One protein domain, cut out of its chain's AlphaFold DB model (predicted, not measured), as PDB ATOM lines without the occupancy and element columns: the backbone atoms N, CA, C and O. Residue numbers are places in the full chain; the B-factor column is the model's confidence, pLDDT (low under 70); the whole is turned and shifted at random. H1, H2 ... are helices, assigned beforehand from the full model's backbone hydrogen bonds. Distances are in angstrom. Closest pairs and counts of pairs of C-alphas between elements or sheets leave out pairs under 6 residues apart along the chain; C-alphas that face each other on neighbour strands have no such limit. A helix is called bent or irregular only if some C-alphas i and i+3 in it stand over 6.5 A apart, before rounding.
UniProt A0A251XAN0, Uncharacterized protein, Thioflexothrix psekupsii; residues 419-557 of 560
ATOM      1  N   SER A 419     -14.317  48.890 -22.793       71.25
ATOM      2  CA  SER A 419     -12.897  48.595 -22.548       71.25
ATOM      3  C   SER A 419     -12.195  47.926 -23.739       71.25
ATOM      4  O   SER A 419     -11.053  48.266 -24.039       71.25
ATOM      5  N   PHE A 420     -12.876  47.025 -24.452       73.50
ATOM      6  CA  PHE A 420     -12.314  46.335 -25.617       73.50
ATOM      7  C   PHE A 420     -12.139  47.284 -26.812       73.50
ATOM      8  O   PHE A 420     -11.148  47.236 -27.538       73.50
ATOM      9  N   LEU A 421     -13.083  48.207 -26.984       69.94
ATOM     10  CA  LEU A 421     -13.038  49.211 -28.043       69.94
ATOM     11  C   LEU A 421     -11.944  50.247 -27.833       69.94
ATOM     12  O   LEU A 421     -11.277  50.611 -28.795       69.94
ATOM     13  N   GLU A 422     -11.737  50.693 -26.594       73.00
ATOM     14  CA  GLU A 422     -10.636  51.601 -26.258       73.00
ATOM     15  C   GLU A 422      -9.274  50.953 -26.549       73.00
ATOM     16  O   GLU A 422      -8.366  51.602 -27.069       73.00
ATOM     17  N   GLN A 423      -9.137  49.643 -26.318       79.94
ATOM     18  CA  GLN A 423      -7.923  48.902 -26.673       79.94
ATOM     19  C   GLN A 423      -7.710  48.844 -28.194       79.94
ATOM     20  O   GLN A 423      -6.602  49.098 -28.663       79.94
ATOM     21  N   ILE A 424      -8.764  48.598 -28.981       80.38
ATOM     22  CA  ILE A 424      -8.683  48.629 -30.452       80.38
ATOM     23  C   ILE A 424      -8.368  50.040 -30.967       80.38
ATOM     24  O   ILE A 424      -7.553  50.187 -31.876       80.38
ATOM     25  N   LEU A 425      -8.964  51.083 -30.382       73.12
ATOM     26  CA  LEU A 425      -8.673  52.480 -30.719       73.12
ATOM     27  C   LEU A 425      -7.226  52.858 -30.387       73.12
ATOM     28  O   LEU A 425      -6.607  53.593 -31.154       73.12
ATOM     29  N   THR A 426      -6.671  52.317 -29.301       78.94
ATOM     30  CA  THR A 426      -5.260  52.499 -28.931       78.94
ATOM     31  C   THR A 426      -4.337  51.861 -29.968       78.94
ATOM     32  O   THR A 426      -3.411  52.513 -30.454       78.94
ATOM     33  N   VAL A 427      -4.629  50.619 -30.375       80.19
ATOM     34  CA  VAL A 427      -3.892  49.941 -31.453       80.19
ATOM     35  C   VAL A 427      -3.993  50.744 -32.750       80.19
ATOM     36  O   VAL A 427      -2.970  51.035 -33.367       80.19
ATOM     37  N   TYR A 428      -5.194  51.197 -33.119       80.81
ATOM     38  CA  TYR A 428      -5.411  52.003 -34.319       80.81
ATOM     39  C   TYR A 428      -4.618  53.316 -34.304       80.81
ATOM     40  O   TYR A 428      -3.907  53.608 -35.264       80.81
ATOM     41  N   ALA A 429      -4.665  54.073 -33.205       73.75
ATOM     42  CA  ALA A 429      -3.939  55.337 -33.069       73.75
ATOM     43  C   ALA A 429      -2.417  55.157 -33.206       73.75
ATOM     44  O   ALA A 429      -1.747  56.020 -33.767       73.75
ATOM     45  N   SER A 430      -1.881  54.020 -32.750       76.00
ATOM     46  CA  SER A 430      -0.457  53.679 -32.875       76.00
ATOM     47  C   SER A 430      -0.052  53.105 -34.242       76.00
ATOM     48  O   SER A 430       1.137  52.966 -34.518       76.00
ATOM     49  N   SER A 431      -1.023  52.762 -35.099       71.38
ATOM     50  CA  SER A 431      -0.791  51.973 -36.317       71.38
ATOM     51  C   SER A 431      -0.511  52.788 -37.584       71.38
ATOM     52  O   SER A 431       0.016  52.242 -38.548       71.38
ATOM     53  N   HIS A 432      -0.892  54.072 -37.612       73.62
ATOM     54  CA  HIS A 432      -0.924  54.916 -38.821       73.62
ATOM     55  C   HIS A 432      -1.717  54.328 -40.013       73.62
ATOM     56  O   HIS A 432      -1.583  54.814 -41.136       73.62
ATOM     57  N   LEU A 433      -2.548  53.302 -39.793       80.19
ATOM     58  CA  LEU A 433      -3.358  52.679 -40.840       80.19
ATOM     59  C   LEU A 433      -4.571  53.540 -41.203       80.19
ATOM     60  O   LEU A 433      -5.157  54.229 -40.363       80.19
ATOM     61  N   THR A 434      -5.016  53.441 -42.457       84.62
ATOM     62  CA  THR A 434      -6.339  53.955 -42.829       84.62
ATOM     63  C   THR A 434      -7.430  53.097 -42.183       84.62
ATOM     64  O   THR A 434      -7.210  51.930 -41.846       84.62
ATOM     65  N   LEU A 435      -8.629  53.650 -41.984       84.81
ATOM     66  CA  LEU A 435      -9.756  52.901 -41.423       84.81
ATOM     67  C   LEU A 435     -10.069  51.622 -42.236       84.81
ATOM     68  O   LEU A 435     -10.239  50.576 -41.609       84.81
ATOM     69  N   PRO A 436     -10.088  51.633 -43.588       82.56
ATOM     70  CA  PRO A 436     -10.235  50.418 -44.390       82.56
ATOM     71  C   PRO A 436      -9.137  49.381 -44.140       82.56
ATOM     72  O   PRO A 436      -9.461  48.210 -43.957       82.56
ATOM     73  N   ASP A 437      -7.870  49.801 -44.069       82.25
ATOM     74  CA  ASP A 437      -6.744  48.883 -43.840       82.25
ATOM     75  C   ASP A 437      -6.781  48.283 -42.429       82.25
ATOM     76  O   ASP A 437      -6.434  47.117 -42.232       82.25
ATOM     77  N   MET A 438      -7.255  49.047 -41.439       84.75
ATOM     78  CA  MET A 438      -7.482  48.551 -40.081       84.75
ATOM     79  C   MET A 438      -8.607  47.511 -40.046       84.75
ATOM     80  O   MET A 438      -8.439  46.447 -39.447       84.75
ATOM     81  N   MET A 439      -9.740  47.783 -40.704       87.56
ATOM     82  CA  MET A 439     -10.839  46.816 -40.801       87.56
ATOM     83  C   MET A 439     -10.380  45.537 -41.509       87.56
ATOM     84  O   MET A 439     -10.676  44.434 -41.051       87.56
ATOM     85  N   GLU A 440      -9.606  45.670 -42.586       83.75
ATOM     86  CA  GLU A 440      -9.047  44.534 -43.316       83.75
ATOM     87  C   GLU A 440      -8.029  43.743 -42.477       83.75
ATOM     88  O   GLU A 440      -8.058  42.513 -42.464       83.75
ATOM     89  N   SER A 441      -7.195  44.427 -41.693       83.06
ATOM     90  CA  SER A 441      -6.253  43.785 -40.767       83.06
ATOM     91  C   SER A 441      -6.979  42.972 -39.691       83.06
ATOM     92  O   SER A 441      -6.592  41.835 -39.416       83.06
ATOM     93  N   ILE A 442      -8.072  43.502 -39.130       85.88
ATOM     94  CA  ILE A 442      -8.929  42.770 -38.186       85.88
ATOM     95  C   ILE A 442      -9.534  41.530 -38.856       85.88
ATOM     96  O   ILE A 442      -9.474  40.441 -38.280       85.88
ATOM     97  N   TYR A 443     -10.055  41.659 -40.083       86.00
ATOM     98  CA  TYR A 443     -10.561  40.516 -40.853       86.00
ATOM     99  C   TYR A 443      -9.497  39.430 -41.023       86.00
ATOM    100  O   TYR A 443      -9.760  38.262 -40.742       86.00
ATOM    101  N   CYS A 444      -8.293  39.803 -41.457       85.44
ATOM    102  CA  CYS A 444      -7.220  38.849 -41.712       85.44
ATOM    103  C   CYS A 444      -6.737  38.154 -40.437       85.44
ATOM    104  O   CYS A 444      -6.501  36.946 -40.456       85.44
ATOM    105  N   VAL A 445      -6.636  38.883 -39.321       85.50
ATOM    106  CA  VAL A 445      -6.276  38.303 -38.021       85.50
ATOM    107  C   VAL A 445      -7.339  37.303 -37.568       85.50
ATOM    108  O   VAL A 445      -6.991  36.174 -37.237       85.50
ATOM    109  N   LEU A 446      -8.624  37.659 -37.628       86.81
ATOM    110  CA  LEU A 446      -9.718  36.769 -37.223       86.81
ATOM    111  C   LEU A 446      -9.835  35.523 -38.114       86.81
ATOM    112  O   LEU A 446     -10.011  34.421 -37.595       86.81
ATOM    113  N   ILE A 447      -9.682  35.671 -39.435       86.94
ATOM    114  CA  ILE A 447      -9.663  34.540 -40.379       86.94
ATOM    115  C   ILE A 447      -8.494  33.607 -40.074       86.94
ATOM    116  O   ILE A 447      -8.686  32.395 -39.979       86.94
ATOM    117  N   LYS A 448      -7.292  34.157 -39.877       84.38
ATOM    118  CA  LYS A 448      -6.098  33.363 -39.580       84.38
ATOM    119  C   LYS A 448      -6.223  32.643 -38.240       84.38
ATOM    120  O   LYS A 448      -5.950  31.451 -38.174       84.38
ATOM    121  N   MET A 449      -6.706  33.328 -37.206       83.94
ATOM    122  CA  MET A 449      -6.957  32.724 -35.897       83.94
ATOM    123  C   MET A 449      -8.006  31.609 -35.971       83.94
ATOM    124  O   MET A 449      -7.815  30.570 -35.350       83.94
ATOM    125  N   ALA A 450      -9.074  31.762 -36.763       82.94
ATOM    126  CA  ALA A 450     -10.067  30.702 -36.956       82.94
ATOM    127  C   ALA A 450      -9.493  29.497 -37.706       82.94
ATOM    128  O   ALA A 450      -9.722  28.357 -37.307       82.94
ATOM    129  N   MET A 451      -8.710  29.743 -38.759       81.12
ATOM    130  CA  MET A 451      -8.006  28.691 -39.489       81.12
ATOM    131  C   MET A 451      -7.036  27.933 -38.583       81.12
ATOM    132  O   MET A 451      -7.052  26.708 -38.587       81.12
ATOM    133  N   GLU A 452      -6.263  28.625 -37.751       79.94
ATOM    134  CA  GLU A 452      -5.372  27.996 -36.773       79.94
ATOM    135  C   GLU A 452      -6.155  27.211 -35.705       79.94
ATOM    136  O   GLU A 452      -5.816  26.061 -35.422       79.94
ATOM    137  N   TYR A 453      -7.241  27.781 -35.170       78.94
ATOM    138  CA  TYR A 453      -8.081  27.149 -34.145       78.94
ATOM    139  C   TYR A 453      -8.723  25.840 -34.630       78.94
ATOM    140  O   TYR A 453      -8.796  24.868 -33.882       78.94
ATOM    141  N   TYR A 454      -9.129  25.770 -35.902       78.81
ATOM    142  CA  TYR A 454      -9.699  24.561 -36.511       78.81
ATOM    143  C   TYR A 454      -8.698  23.749 -37.348       78.81
ATOM    144  O   TYR A 454      -9.119  23.003 -38.235       78.81
ATOM    145  N   ALA A 455      -7.390  23.864 -37.079       76.69
ATOM    146  CA  ALA A 455      -6.331  23.091 -37.741       76.69
ATOM    147  C   ALA A 455      -6.412  23.127 -39.286       76.69
ATOM    148  O   ALA A 455      -6.302  22.108 -39.968       76.69
ATOM    149  N   ASN A 456      -6.637  24.320 -39.836       76.00
ATOM    150  CA  ASN A 456      -6.839  24.639 -41.252       76.00
ATOM    151  C   ASN A 456      -8.109  24.046 -41.896       76.00
ATOM    152  O   ASN A 456      -8.233  24.001 -43.121       76.00
ATOM    153  N   GLY A 457      -9.091  23.629 -41.093       79.00
ATOM    154  CA  GLY A 457     -10.385  23.143 -41.568       79.00
ATOM    155  C   GLY A 457     -11.301  24.258 -42.084       79.00
ATOM    156  O   GLY A 457     -12.094  24.803 -41.320       79.00
ATOM    157  N   GLN A 458     -11.264  24.535 -43.393       78.38
ATOM    158  CA  GLN A 458     -11.998  25.638 -44.045       78.38
ATOM    159  C   GLN A 458     -13.490  25.702 -43.689       78.38
ATOM    160  O   GLN A 458     -13.988  26.765 -43.335       78.38
ATOM    161  N   ARG A 459     -14.201  24.571 -43.723       79.19
ATOM    162  CA  ARG A 459     -15.639  24.530 -43.423       79.19
ATOM    163  C   ARG A 459     -15.960  24.917 -41.977       79.19
ATOM    164  O   ARG A 459     -16.850  25.724 -41.751       79.19
ATOM    165  N   LYS A 460     -15.200  24.399 -41.007       80.06
ATOM    166  CA  LYS A 460     -15.406  24.702 -39.579       80.06
ATOM    167  C   LYS A 460     -15.036  26.147 -39.251       80.06
ATOM    168  O   LYS A 460     -15.757  26.801 -38.509       80.06
ATOM    169  N   SER A 461     -13.958  26.657 -39.846       83.06
ATOM    170  CA  SER A 461     -13.570  28.065 -39.731       83.06
ATOM    171  C   SER A 461     -14.614  28.998 -40.342       83.06
ATOM    172  O   SER A 461     -14.896  30.050 -39.777       83.06
ATOM    173  N   ALA A 462     -15.205  28.617 -41.479       83.88
ATOM    174  CA  ALA A 462     -16.266  29.381 -42.126       83.88
ATOM    175  C   ALA A 462     -17.531  29.407 -41.255       83.88
ATOM    176  O   ALA A 462     -18.032  30.490 -40.961       83.88
ATOM    177  N   ASP A 463     -17.968  28.246 -40.758       81.44
ATOM    178  CA  ASP A 463     -19.125  28.125 -39.862       81.44
ATOM    179  C   ASP A 463     -18.920  28.934 -38.566       81.44
ATOM    180  O   ASP A 463     -19.813  29.664 -38.137       81.44
ATOM    181  N   PHE A 464     -17.721  28.877 -37.977       83.56
ATOM    182  CA  PHE A 464     -17.384  29.631 -36.768       83.56
ATOM    183  C   PHE A 464     -17.372  31.145 -36.986       83.56
ATOM    184  O   PHE A 464     -17.742  31.883 -36.079       83.56
ATOM    185  N   LEU A 465     -16.976  31.612 -38.173       86.19
ATOM    186  CA  LEU A 465     -16.949  33.035 -38.517       86.19
ATOM    187  C   LEU A 465     -18.278  33.566 -39.095       86.19
ATOM    188  O   LEU A 465     -18.347  34.726 -39.502       86.19
ATOM    189  N   GLU A 466     -19.326  32.735 -39.164       86.88
ATOM    190  CA  GLU A 466     -20.577  33.002 -39.900       86.88
ATOM    191  C   GLU A 466     -20.347  33.399 -41.377       86.88
ATOM    192  O   GLU A 466     -21.081  34.208 -41.948       86.88
ATOM    193  N   LEU A 467     -19.329  32.817 -42.020       85.69
ATOM    194  CA  LEU A 467     -19.015  33.000 -43.437       85.69
ATOM    195  C   LEU A 467     -19.388  31.760 -44.256       85.69
ATOM    196  O   LEU A 467     -19.428  30.638 -43.763       85.69
ATOM    197  N   THR A 468     -19.588  31.943 -45.562       85.88
ATOM    198  CA  THR A 468     -19.588  30.809 -46.496       85.88
ATOM    199  C   THR A 468     -18.154  30.344 -46.763       85.88
ATOM    200  O   THR A 468     -17.227  31.154 -46.774       85.88
ATOM    201  N   GLU A 469     -17.959  29.054 -47.046       79.75
ATOM    202  CA  GLU A 469     -16.637  28.480 -47.364       79.75
ATOM    203  C   GLU A 469     -15.959  29.196 -48.549       79.75
ATOM    204  O   GLU A 469     -14.766  29.503 -48.507       79.75
ATOM    205  N   ASN A 470     -16.741  29.577 -49.566       77.00
ATOM    206  CA  ASN A 470     -16.260  30.371 -50.699       77.00
ATOM    207  C   ASN A 470     -15.805  31.779 -50.279       77.00
ATOM    208  O   ASN A 470     -14.770  32.251 -50.750       77.00
ATOM    209  N   SER A 471     -16.548  32.442 -49.383       80.12
ATOM    210  CA  SER A 471     -16.184  33.763 -48.853       80.12
ATOM    211  C   SER A 471     -14.904  33.688 -48.020       80.12
ATOM    212  O   SER A 471     -13.998  34.497 -48.216       80.12
ATOM    213  N   LEU A 472     -14.780  32.672 -47.158       86.06
ATOM    214  CA  LEU A 472     -13.574  32.433 -46.366       86.06
ATOM    215  C   LEU A 472     -12.355  32.209 -47.269       86.06
ATOM    216  O   LEU A 472     -11.325  32.847 -47.076       86.06
ATOM    217  N   ARG A 473     -12.474  31.346 -48.285       80.62
ATOM    218  CA  ARG A 473     -11.378  31.042 -49.212       80.62
ATOM    219  C   ARG A 473     -10.935  32.272 -50.003       80.62
ATOM    220  O   ARG A 473      -9.737  32.518 -50.123       80.62
ATOM    221  N   TYR A 474     -11.888  33.053 -50.515       80.31
ATOM    222  CA  TYR A 474     -11.595  34.292 -51.234       80.31
ATOM    223  C   TYR A 474     -10.881  35.311 -50.335       80.31
ATOM    224  O   TYR A 474      -9.833  35.839 -50.704       80.31
ATOM    225  N   ARG A 475     -11.408  35.544 -49.127       81.56
ATOM    226  CA  ARG A 475     -10.846  36.513 -48.176       81.56
ATOM    227  C   ARG A 475      -9.493  36.066 -47.610       81.56
ATOM    228  O   ARG A 475      -8.601  36.893 -47.487       81.56
ATOM    229  N   SER A 476      -9.298  34.770 -47.353       81.12
ATOM    230  CA  SER A 476      -8.003  34.210 -46.932       81.12
ATOM    231  C   SER A 476      -6.922  34.447 -47.985       81.12
ATOM    232  O   SER A 476      -5.822  34.878 -47.652       81.12
ATOM    233  N   LYS A 477      -7.248  34.229 -49.265       78.06
ATOM    234  CA  LYS A 477      -6.317  34.484 -50.368       78.06
ATOM    235  C   LYS A 477      -5.994  35.976 -50.506       78.06
ATOM    236  O   LYS A 477      -4.833  36.339 -50.667       78.06
ATOM    237  N   ALA A 478      -6.999  36.845 -50.375       72.50
ATOM    238  CA  ALA A 478      -6.802  38.294 -50.400       72.50
ATOM    239  C   ALA A 478      -5.880  38.783 -49.262       72.50
ATOM    240  O   ALA A 478      -5.045  39.662 -49.483       72.50
ATOM    241  N   CYS A 479      -5.972  38.175 -48.072       75.19
ATOM    242  CA  CYS A 479      -5.079  38.457 -46.943       75.19
ATOM    243  C   CYS A 479      -3.613  38.078 -47.221       75.19
ATOM    244  O   CYS A 479      -2.705  38.791 -46.793       75.19
ATOM    245  N   GLU A 480      -3.371  36.981 -47.943       68.56
ATOM    246  CA  GLU A 480      -2.025  36.547 -48.343       68.56
ATOM    247  C   GLU A 480      -1.431  37.455 -49.433       68.56
ATOM    248  O   GLU A 480      -0.268  37.855 -49.348       68.56
ATOM    249  N   GLU A 481      -2.233  37.832 -50.432       62.94
ATOM    250  CA  GLU A 481      -1.792  38.638 -51.578       62.94
ATOM    251  C   GLU A 481      -1.431  40.080 -51.191       62.94
ATOM    252  O   GLU A 481      -0.460  40.640 -51.702       62.94
ATOM    253  N   LYS A 482      -2.167  40.684 -50.250       61.66
ATOM    254  CA  LYS A 482      -1.965  42.086 -49.855       61.66
ATOM    255  C   LYS A 482      -0.788  42.328 -48.908       61.66
ATOM    256  O   LYS A 482      -0.494  43.483 -48.611       61.66
ATOM    257  N   LYS A 483      -0.104  41.279 -48.421       57.03
ATOM    258  CA  LYS A 483       1.032  41.388 -47.476       57.03
ATOM    259  C   LYS A 483       0.747  42.296 -46.263       57.03
ATOM    260  O   LYS A 483       1.671  42.833 -45.656       57.03
ATOM    261  N   LEU A 484      -0.522  42.415 -45.858       53.91
ATOM    262  CA  LEU A 484      -0.977  43.212 -44.707       53.91
ATOM    263  C   LEU A 484      -0.417  42.706 -43.363       53.91
ATOM    264  O   LEU A 484      -0.640  43.320 -42.334       53.91
ATOM    265  N   LEU A 485       0.341  41.607 -43.368       52.91
ATOM    266  CA  LEU A 485       1.007  40.991 -42.219       52.91
ATOM    267  C   LEU A 485       2.539  40.965 -42.397       52.91
ATOM    268  O   LEU A 485       3.195  40.000 -42.013       52.91
ATOM    269  N   VAL A 486       3.114  41.991 -43.036       40.59
ATOM    270  CA  VAL A 486       4.559  42.120 -43.297       40.59
ATOM    271  C   VAL A 486       5.063  43.480 -42.792       40.59
ATOM    272  O   VAL A 486       4.370  44.488 -42.915       40.59
ATOM    273  N   GLY A 487       6.270  43.527 -42.214       48.84
ATOM    274  CA  GLY A 487       6.877  44.764 -41.695       48.84
ATOM    275  C   GLY A 487       6.207  45.282 -40.413       48.84
ATOM    276  O   GLY A 487       5.844  44.486 -39.548       48.84
ATOM    277  N   ASN A 488       6.010  46.604 -40.290       47.88
ATOM    278  CA  ASN A 488       5.368  47.245 -39.123       47.88
ATOM    279  C   ASN A 488       3.950  46.708 -38.826       47.88
ATOM    280  O   ASN A 488       3.482  46.781 -37.690       47.88
ATOM    281  N   ASN A 489       3.297  46.092 -39.816       57.50
ATOM    282  CA  ASN A 489       1.976  45.488 -39.667       57.50
ATOM    283  C   ASN A 489       1.979  44.171 -38.865       57.50
ATOM    284  O   ASN A 489       0.932  43.756 -38.372       57.50
ATOM    285  N   VAL A 490       3.140  43.528 -38.666       62.53
ATOM    286  CA  VAL A 490       3.266  42.324 -37.819       62.53
ATOM    287  C   VAL A 490       3.025  42.660 -36.345       62.53
ATOM    288  O   VAL A 490       2.370  41.901 -35.633       62.53
ATOM    289  N   THR A 491       3.496  43.825 -35.890       67.94
ATOM    290  CA  THR A 491       3.284  44.297 -34.515       67.94
ATOM    291  C   THR A 491       1.801  44.539 -34.242       67.94
ATOM    292  O   THR A 491       1.280  44.077 -33.228       67.94
ATOM    293  N   ILE A 492       1.103  45.178 -35.185       71.56
ATOM    294  CA  ILE A 492      -0.342  45.440 -35.108       71.56
ATOM    295  C   ILE A 492      -1.126  44.125 -35.136       71.56
ATOM    296  O   ILE A 492      -2.020  43.918 -34.320       71.56
ATOM    297  N   ALA A 493      -0.753  43.188 -36.010       73.31
ATOM    298  CA  ALA A 493      -1.381  41.873 -36.073       73.31
ATOM    299  C   ALA A 493      -1.222  41.075 -34.771       73.31
ATOM    300  O   ALA A 493      -2.172  40.429 -34.332       73.31
ATOM    301  N   ASN A 494      -0.055  41.148 -34.124       74.31
ATOM    302  CA  ASN A 494       0.178  40.509 -32.830       74.31
ATOM    303  C   ASN A 494      -0.637  41.167 -31.710       74.31
ATOM    304  O   ASN A 494      -1.231  40.458 -30.901       74.31
ATOM    305  N   GLN A 495      -0.728  42.501 -31.688       78.44
ATOM    306  CA  GLN A 495      -1.586  43.222 -30.741       78.44
ATOM    307  C   GLN A 495      -3.058  42.836 -30.923       78.44
ATOM    308  O   GLN A 495      -3.717  42.465 -29.954       78.44
ATOM    309  N   LEU A 496      -3.562  42.825 -32.161       81.31
ATOM    310  CA  LEU A 496      -4.920  42.374 -32.470       81.31
ATOM    311  C   LEU A 496      -5.134  40.907 -32.076       81.31
ATOM    312  O   LEU A 496      -6.163  40.579 -31.497       81.31
ATOM    313  N   ARG A 497      -4.160  40.024 -32.316       81.31
ATOM    314  CA  ARG A 497      -4.237  38.603 -31.943       81.31
ATOM    315  C   ARG A 497      -4.329  38.398 -30.431       81.31
ATOM    316  O   ARG A 497      -5.096  37.547 -29.990       81.31
ATOM    317  N   VAL A 498      -3.597  39.184 -29.640       78.06
ATOM    318  CA  VAL A 498      -3.710  39.182 -28.171       78.06
ATOM    319  C   VAL A 498      -5.091  39.670 -27.738       78.06
ATOM    320  O   VAL A 498      -5.729  39.028 -26.908       78.06
ATOM    321  N   LEU A 499      -5.584  40.758 -28.340       80.56
ATOM    322  CA  LEU A 499      -6.907  41.311 -28.038       80.56
ATOM    323  C   LEU A 499      -8.039  40.337 -28.384       80.56
ATOM    324  O   LEU A 499      -8.985  40.200 -27.611       80.56
ATOM    325  N   PHE A 500      -7.943  39.644 -29.521       82.25
ATOM    326  CA  PHE A 500      -8.973  38.708 -29.958       82.25
ATOM    327  C   PHE A 500      -8.828  37.294 -29.365       82.25
ATOM    328  O   PHE A 500      -9.778  36.515 -29.410       82.25
ATOM    329  N   GLY A 501      -7.669  36.949 -28.795       78.50
ATOM    330  CA  GLY A 501      -7.360  35.619 -28.254       78.50
ATOM    331  C   GLY A 501      -8.419  35.054 -27.298       78.50
ATOM    332  O   GLY A 501      -8.869  33.929 -27.517       78.50
ATOM    333  N   PRO A 502      -8.902  35.823 -26.303       78.69
ATOM    334  CA  PRO A 502      -9.933  35.368 -25.368       78.69
ATOM    335  C   PRO A 502     -11.281  34.993 -26.007       78.69
ATOM    336  O   PRO A 502     -12.109  34.374 -25.340       78.69
ATOM    337  N   PHE A 503     -11.533  35.366 -27.268       72.75
ATOM    338  CA  PHE A 503     -12.754  34.976 -27.984       72.75
ATOM    339  C   PHE A 503     -12.639  33.612 -28.672       72.75
ATOM    340  O   PHE A 503     -13.665  33.041 -29.036       72.75
ATOM    341  N   PHE A 504     -11.439  33.052 -28.824       76.25
ATOM    342  CA  PHE A 504     -11.228  31.720 -29.395       76.25
ATOM    343  C   PHE A 504     -11.206  30.677 -28.275       76.25
ATOM    344  O   PHE A 504     -10.152  30.191 -27.871       76.25
ATOM    345  N   SER A 505     -12.393  30.378 -27.744       67.56
ATOM    346  CA  SER A 505     -12.599  29.428 -26.646       67.56
ATOM    347  C   SER A 505     -13.684  28.400 -26.997       67.56
ATOM    348  O   SER A 505     -14.560  28.717 -27.807       67.56
ATOM    349  N   PRO A 506     -13.689  27.204 -26.373       58.00
ATOM    350  CA  PRO A 506     -14.723  26.187 -26.598       58.00
ATOM    351  C   PRO A 506     -16.139  26.659 -26.244       58.00
ATOM    352  O   PRO A 506     -17.115  26.137 -26.772       58.00
ATOM    353  N   GLU A 507     -16.247  27.653 -25.360       57.72
ATOM    354  CA  GLU A 507     -17.510  28.249 -24.918       57.72
ATOM    355  C   GLU A 507     -18.033  29.329 -25.877       57.72
ATOM    356  O   GLU A 507     -19.167  29.786 -25.729       57.72
ATOM    357  N   THR A 508     -17.229  29.762 -26.856       64.62
ATOM    358  CA  THR A 508     -17.643  30.768 -27.837       64.62
ATOM    359  C   THR A 508     -18.432  30.088 -28.963       64.62
ATOM    360  O   THR A 508     -17.846  29.303 -29.707       64.62
ATOM    361  N   PRO A 509     -19.735  30.379 -29.144       64.25
ATOM    362  CA  PRO A 509     -20.568  29.650 -30.101       64.25
ATOM    363  C   PRO A 509     -20.224  29.979 -31.564       64.25
ATOM    364  O   PRO A 509     -19.910  29.078 -32.337       64.25
ATOM    365  N   THR A 510     -20.250  31.258 -31.942       78.12
ATOM    366  CA  THR A 510     -19.839  31.773 -33.260       78.12
ATOM    367  C   THR A 510     -19.314  33.203 -33.117       78.12
ATOM    368  O   THR A 510     -19.683  33.934 -32.193       78.12
ATOM    369  N   ILE A 511     -18.443  33.615 -34.035       78.19
ATOM    370  CA  ILE A 511     -17.904  34.971 -34.159       78.19
ATOM    371  C   ILE A 511     -18.451  35.557 -35.468       78.19
ATOM    372  O   ILE A 511     -17.882  35.298 -36.522       78.19
ATOM    373  N   PRO A 512     -19.535  36.354 -35.446       81.44
ATOM    374  CA  PRO A 512     -20.096  36.949 -36.656       81.44
ATOM    375  C   PRO A 512     -19.170  38.049 -37.188       81.44
ATOM    376  O   PRO A 512     -19.345  39.229 -36.871       81.44
ATOM    377  N   ILE A 513     -18.171  37.664 -37.980       84.88
ATOM    378  CA  ILE A 513     -17.045  38.533 -38.337       84.88
ATOM    379  C   ILE A 513     -17.501  39.819 -39.035       84.88
ATOM    380  O   ILE A 513     -17.051  40.901 -38.667       84.88
ATOM    381  N   ASP A 514     -18.473  39.724 -39.948       82.56
ATOM    382  CA  ASP A 514     -19.009  40.884 -40.666       82.56
ATOM    383  C   ASP A 514     -19.718  41.867 -39.717       82.56
ATOM    384  O   ASP A 514     -19.512  43.076 -39.804       82.56
ATOM    385  N   LYS A 515     -20.486  41.362 -38.737       81.62
ATOM    386  CA  LYS A 515     -21.179  42.208 -37.746       81.62
ATOM    387  C   LYS A 515     -20.197  42.889 -36.797       81.62
ATOM    388  O   LYS A 515     -20.410  44.036 -36.415       81.62
ATOM    389  N   ILE A 516     -19.142  42.178 -36.399       79.81
ATOM    390  CA  ILE A 516     -18.116  42.705 -35.495       79.81
ATOM    391  C   ILE A 516     -17.350  43.824 -36.186       79.81
ATOM    392  O   ILE A 516     -17.212  44.903 -35.619       79.81
ATOM    393  N   VAL A 517     -16.884  43.592 -37.414       84.38
ATOM    394  CA  VAL A 517     -16.113  44.602 -38.138       84.38
ATOM    395  C   VAL A 517     -16.972  45.829 -38.462       84.38
ATOM    396  O   VAL A 517     -16.503  46.949 -38.272       84.38
ATOM    397  N   ASP A 518     -18.242  45.652 -38.842       83.06
ATOM    398  CA  ASP A 518     -19.153  46.784 -39.064       83.06
ATOM    399  C   ASP A 518     -19.414  47.598 -37.777       83.06
ATOM    400  O   ASP A 518     -19.416  48.832 -37.811       83.06
ATOM    401  N   GLU A 519     -19.601  46.953 -36.619       83.00
ATOM    402  CA  GLU A 519     -19.804  47.669 -35.349       83.00
ATOM    403  C   GLU A 519     -18.523  48.383 -34.877       83.00
ATOM    404  O   GLU A 519     -18.597  49.503 -34.364       83.00
ATOM    405  N   LEU A 520     -17.344  47.786 -35.093       83.44
ATOM    406  CA  LEU A 520     -16.053  48.433 -34.835       83.44
ATOM    407  C   LEU A 520     -15.870  49.671 -35.720       83.44
ATOM    408  O   LEU A 520     -15.602  50.757 -35.201       83.44
ATOM    409  N   GLU A 521     -16.096  49.543 -37.032       87.81
ATOM    410  CA  GLU A 521     -16.006  50.655 -37.983       87.81
ATOM    411  C   GLU A 521     -16.947  51.800 -37.565       87.81
ATOM    412  O   GLU A 521     -16.535  52.960 -37.470       87.81
ATOM    413  N   LYS A 522     -18.198  51.472 -37.221       86.56
ATOM    414  CA  LYS A 522     -19.202  52.432 -36.748       86.56
ATOM    415  C   LYS A 522     -18.745  53.197 -35.504       86.56
ATOM    416  O   LYS A 522     -18.929  54.414 -35.421       86.56
ATOM    417  N   ARG A 523     -18.160  52.512 -34.518       83.69
ATOM    418  CA  ARG A 523     -17.714  53.143 -33.264       83.69
ATOM    419  C   ARG A 523     -16.473  53.998 -33.435       83.69
ATOM    420  O   ARG A 523     -16.399  55.060 -32.820       83.69
ATOM    421  N   MET A 524     -15.546  53.586 -34.292       84.38
ATOM    422  CA  MET A 524     -14.379  54.400 -34.630       84.38
ATOM    423  C   MET A 524     -14.803  55.716 -35.290       84.38
ATOM    424  O   MET A 524     -14.324  56.778 -34.893       84.38
ATOM    425  N   ILE A 525     -15.787  55.671 -36.197       86.81
ATOM    426  CA  ILE A 525     -16.361  56.874 -36.821       86.81
ATOM    427  C   ILE A 525     -17.050  57.762 -35.780       86.81
ATOM    428  O   ILE A 525     -16.765  58.955 -35.723       86.81
ATOM    429  N   LYS A 526     -17.893  57.197 -34.902       85.00
ATOM    430  CA  LYS A 526     -18.506  57.959 -33.794       85.00
ATOM    431  C   LYS A 526     -17.461  58.611 -32.887       85.00
ATOM    432  O   LYS A 526     -17.666  59.726 -32.418       85.00
ATOM    433  N   SER A 527     -16.353  57.926 -32.614       83.88
ATOM    434  CA  SER A 527     -15.280  58.482 -31.790       83.88
ATOM    435  C   SER A 527     -14.585  59.658 -32.476       83.88
ATOM    436  O   SER A 527     -14.400  60.703 -31.857       83.88
ATOM    437  N   ALA A 528     -14.290  59.537 -33.771       84.00
ATOM    438  CA  ALA A 528     -13.719  60.625 -34.560       84.00
ATOM    439  C   ALA A 528     -14.668  61.837 -34.656       84.00
ATOM    440  O   ALA A 528     -14.228  62.975 -34.494       84.00
ATOM    441  N   ILE A 529     -15.978  61.598 -34.819       85.94
ATOM    442  CA  ILE A 529     -17.016  62.641 -34.779       85.94
ATOM    443  C   ILE A 529     -16.979  63.403 -33.446       85.94
ATOM    444  O   ILE A 529     -16.909  64.634 -33.441       85.94
ATOM    445  N   ARG A 530     -16.942  62.682 -32.314       84.25
ATOM    446  CA  ARG A 530     -16.844  63.295 -30.975       84.25
ATOM    447  C   ARG A 530     -15.575  64.136 -30.811       84.25
ATOM    448  O   ARG A 530     -15.642  65.216 -30.231       84.25
ATOM    449  N   ASN A 531     -14.444  63.673 -31.342       81.88
ATOM    450  CA  ASN A 531     -13.156  64.359 -31.208       81.88
ATOM    451  C   ASN A 531     -13.051  65.635 -32.060       81.88
ATOM    452  O   ASN A 531     -12.354  66.572 -31.673       81.88
ATOM    453  N   HIS A 532     -13.740  65.691 -33.203       85.38
ATOM    454  CA  HIS A 532     -13.602  66.778 -34.179       85.38
ATOM    455  C   HIS A 532     -14.864  67.630 -34.387       85.38
ATOM    456  O   HIS A 532     -14.869  68.462 -35.292       85.38
ATOM    457  N   LYS A 533     -15.893  67.483 -33.535       80.50
ATOM    458  CA  LYS A 533     -17.112  68.321 -33.528       80.50
ATOM    459  C   LYS A 533     -17.735  68.484 -34.928       80.50
ATOM    460  O   LYS A 533     -17.963  69.603 -35.375       80.50
ATOM    461  N   ASP A 534     -17.939  67.366 -35.625       76.06
ATOM    462  CA  ASP A 534     -18.566  67.288 -36.958       76.06
ATOM    463  C   ASP A 534     -17.798  67.936 -38.133       76.06
ATOM    464  O   ASP A 534     -18.321  68.030 -39.246       76.06
ATOM    465  N   ASP A 535     -16.527  68.318 -37.956       88.19
ATOM    466  CA  ASP A 535     -15.665  68.744 -39.069       88.19
ATOM    467  C   ASP A 535     -15.290  67.542 -39.957       88.19
ATOM    468  O   ASP A 535     -14.297  66.842 -39.729       88.19
ATOM    469  N   LEU A 536     -16.103  67.301 -40.993       84.62
ATOM    470  CA  LEU A 536     -15.944  66.181 -41.928       84.62
ATOM    471  C   LEU A 536     -14.553  66.123 -42.569       84.62
ATOM    472  O   LEU A 536     -14.084  65.032 -42.893       84.62
ATOM    473  N   THR A 537     -13.876  67.261 -42.737       84.44
ATOM    474  CA  THR A 537     -12.541  67.308 -43.345       84.44
ATOM    475  C   THR A 537     -11.514  66.711 -42.390       84.44
ATOM    476  O   THR A 537     -10.782  65.794 -42.768       84.44
ATOM    477  N   LYS A 538     -11.523  67.139 -41.122       83.81
ATOM    478  CA  LYS A 538     -10.620  66.611 -40.085       83.81
ATOM    479  C   LYS A 538     -10.899  65.149 -39.754       83.81
ATOM    480  O   LYS A 538      -9.961  64.369 -39.625       83.81
ATOM    481  N   ILE A 539     -12.172  64.757 -39.699       85.81
ATOM    482  CA  ILE A 539     -12.573  63.360 -39.469       85.81
ATOM    483  C   ILE A 539     -12.076  62.469 -40.614       85.81
ATOM    484  O   ILE A 539     -11.532  61.393 -40.373       85.81
ATOM    485  N   SER A 540     -12.223  62.924 -41.862       86.62
ATOM    486  CA  SER A 540     -11.755  62.181 -43.038       86.62
ATOM    487  C   SER A 540     -10.232  61.995 -43.034       86.62
ATOM    488  O   SER A 540      -9.745  60.900 -43.316       86.62
ATOM    489  N   GLN A 541      -9.491  63.025 -42.606       84.06
ATOM    490  CA  GLN A 541      -8.036  62.988 -42.480       84.06
ATOM    491  C   GLN A 541      -7.580  62.049 -41.356       84.06
ATOM    492  O   GLN A 541      -6.656  61.270 -41.569       84.06
ATOM    493  N   GLN A 542      -8.243  62.072 -40.193       83.06
ATOM    494  CA  GLN A 542      -7.938  61.167 -39.078       83.06
ATOM    495  C   GLN A 542      -8.164  59.698 -39.461       83.06
ATOM    496  O   GLN A 542      -7.361  58.837 -39.118       83.06
ATOM    497  N   LEU A 543      -9.264  59.408 -40.160       85.25
ATOM    498  CA  LEU A 543      -9.648  58.044 -40.531       85.25
ATOM    499  C   LEU A 543      -8.970  57.553 -41.821       85.25
ATOM    500  O   LEU A 543      -9.165  56.403 -42.213       85.25
ATOM    501  N   GLY A 544      -8.208  58.404 -42.514       83.75
ATOM    502  CA  GLY A 544      -7.555  58.054 -43.777       83.75
ATOM    503  C   GLY A 544      -8.535  57.661 -44.892       83.75
ATOM    504  O   GLY A 544      -8.226  56.786 -45.697       83.75
ATOM    505  N   ILE A 545      -9.731  58.262 -44.934       88.62
ATOM    506  CA  ILE A 545     -10.752  58.017 -45.971       88.62
ATOM    507  C   ILE A 545     -11.190  59.324 -46.628       88.62
ATOM    508  O   ILE A 545     -11.080  60.388 -46.036       88.62
ATOM    509  N   SER A 546     -11.732  59.268 -47.847       87.88
ATOM    510  CA  SER A 546     -12.254  60.475 -48.503       87.88
ATOM    511  C   SER A 546     -13.540  60.986 -47.840       87.88
ATOM    512  O   SER A 546     -14.344  60.205 -47.327       87.88
ATOM    513  N   VAL A 547     -13.790  62.299 -47.916       86.88
ATOM    514  CA  VAL A 547     -15.008  62.940 -47.377       86.88
ATOM    515  C   VAL A 547     -16.290  62.310 -47.941       86.88
ATOM    516  O   VAL A 547     -17.247  62.091 -47.203       86.88
ATOM    517  N   ASN A 548     -16.303  61.930 -49.223       85.06
ATOM    518  CA  ASN A 548     -17.443  61.239 -49.843       85.06
ATOM    519  C   ASN A 548     -17.668  59.840 -49.241       85.06
ATOM    520  O   ASN A 548     -18.804  59.437 -48.991       85.06
ATOM    521  N   SER A 549     -16.580  59.116 -48.967       84.38
ATOM    522  CA  SER A 549     -16.588  57.788 -48.341       84.38
ATOM    523  C   SER A 549     -17.051  57.853 -46.877       84.38
ATOM    524  O   SER A 549     -17.756  56.957 -46.404       84.38
ATOM    525  N   LEU A 550     -16.705  58.937 -46.177       87.75
ATOM    526  CA  LEU A 550     -17.177  59.244 -44.827       87.75
ATOM    527  C   LEU A 550     -18.670  59.609 -44.817       87.75
ATOM    528  O   LEU A 550     -19.424  59.021 -44.045       87.75
ATOM    529  N   ARG A 551     -19.124  60.501 -45.713       85.31
ATOM    530  CA  ARG A 551     -20.548  60.874 -45.845       85.31
ATOM    531  C   ARG A 551     -21.434  59.671 -46.124       85.31
ATOM    532  O   ARG A 551     -22.432  59.481 -45.441       85.31
ATOM    533  N   TYR A 552     -21.036  58.801 -47.055       88.19
ATOM    534  CA  TYR A 552     -21.768  57.562 -47.320       88.19
ATOM    535  C   TYR A 552     -21.917  56.698 -46.058       88.19
ATOM    536  O   TYR A 552     -22.997  56.168 -45.789       88.19
ATOM    537  N   ARG A 553     -20.849  56.564 -45.262       89.25
ATOM    538  CA  ARG A 553     -20.888  55.773 -44.026       89.25
ATOM    539  C   ARG A 553     -21.799  56.385 -42.969       89.25
ATOM    540  O   ARG A 553     -22.561  55.642 -42.359       89.25
ATOM    541  N   ILE A 554     -21.747  57.702 -42.784       87.06
ATOM    542  CA  ILE A 554     -22.584  58.428 -41.819       87.06
ATOM    543  C   ILE A 554     -24.052  58.397 -42.253       87.06
ATOM    544  O   ILE A 554     -24.897  57.917 -41.508       87.06
ATOM    545  N   GLU A 555     -24.358  58.826 -43.476       84.56
ATOM    546  CA  GLU A 555     -25.733  59.069 -43.929       84.56
ATOM    547  C   GLU A 555     -26.450  57.796 -44.392       84.56
ATOM    548  O   GLU A 555     -27.658  57.651 -44.196       84.56
ATOM    549  N   ARG A 556     -25.727  56.859 -45.027       80.62
ATOM    550  CA  ARG A 556     -26.333  55.679 -45.665       80.62
ATOM    551  C   ARG A 556     -26.012  54.361 -44.976       80.62
ATOM    552  O   ARG A 556     -26.942  53.589 -44.749       80.62
ATOM    553  N   LYS A 557     -24.740  54.083 -44.655       80.81
ATOM    554  CA  LYS A 557     -24.336  52.780 -44.085       80.81
ATOM    555  C   LYS A 557     -24.769  52.634 -42.624       80.81
ATOM    556  O   LYS A 557     -25.369  51.627 -42.266       80.81
TER     557      LYS A 557
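Overview. This is residues 419 to 557 of the 560 residues of an uncharacterized protein of Thioflexothrix psekupsii (UniProt A0A251XAN0). Two long helices, H2 and H6, run opposite ways along the longest axis, staggered, with the first part of H6 packed on H2. H3, H4 and H5 pack around H2, H1 lies side by side with H5, and at the other end H7 packs on the last part of H6, with H8 on H7. The printed part has 139 residues with eight named helices, H1 to H8 in chain order, and no named strand: all helix, with mostly crossed packing. It is compact, with a radius of gyration of the C-alphas of 15.5 A and spans of 46 by 31 by 31 A.

Along the chain. H1 is residues 419 to 431, beginning at C-alpha 419 (-12.897, 48.595, -22.548). H2 is 435 to 453, 26.8 A long; H3 is 458 to 464; H4 is 469 to 481. H5, 489 to 503, 21.5 A, is irregular: C-alphas 499 and 502 are 7.2 A apart. H6 is 513 to 532, 28.8 A; H7 is 536 to 543; H8, 547 to 557, ends at C-alpha 557 (-24.336, 52.780, -44.085).

Arrangement. The hub H2 touches four helices; the closest C-alphas are Ala 450 and Ser 461 of H3, 5.2 A; Cys 444 and Cys 479 of H4, 5.7 A; Val 445 and Ala 493 of H5, 6.4 A; Met 439 and Val 517 of H6, 6.3 A. H2 and H6 run opposite ways at a shallow tilt of 32 degrees, H6 touching with residues 513 to 521 alone. H1 touches H5 at 9 degrees, opposite ways, closest at C-alphas 431 and 492, 6.7 A. H7 touches H6 with C-alphas 539 and 528 closest, 5.7 A, and H8 with 540 and 547, 5.5 A. Every O i to N i+4 pair is within hydrogen-bond range in H1, H2, H3, H4, H6 and H7; H5 has 9 of 11, H8 6 of 7.

Size, cuts and confidence. The C-alphas farthest apart, Ala 455 and Lys 533, are 46.7 A apart. The printed part has no cut and no long link. The model's pLDDT is under 70 at residues 421, 480 to 491 and 505 to 509.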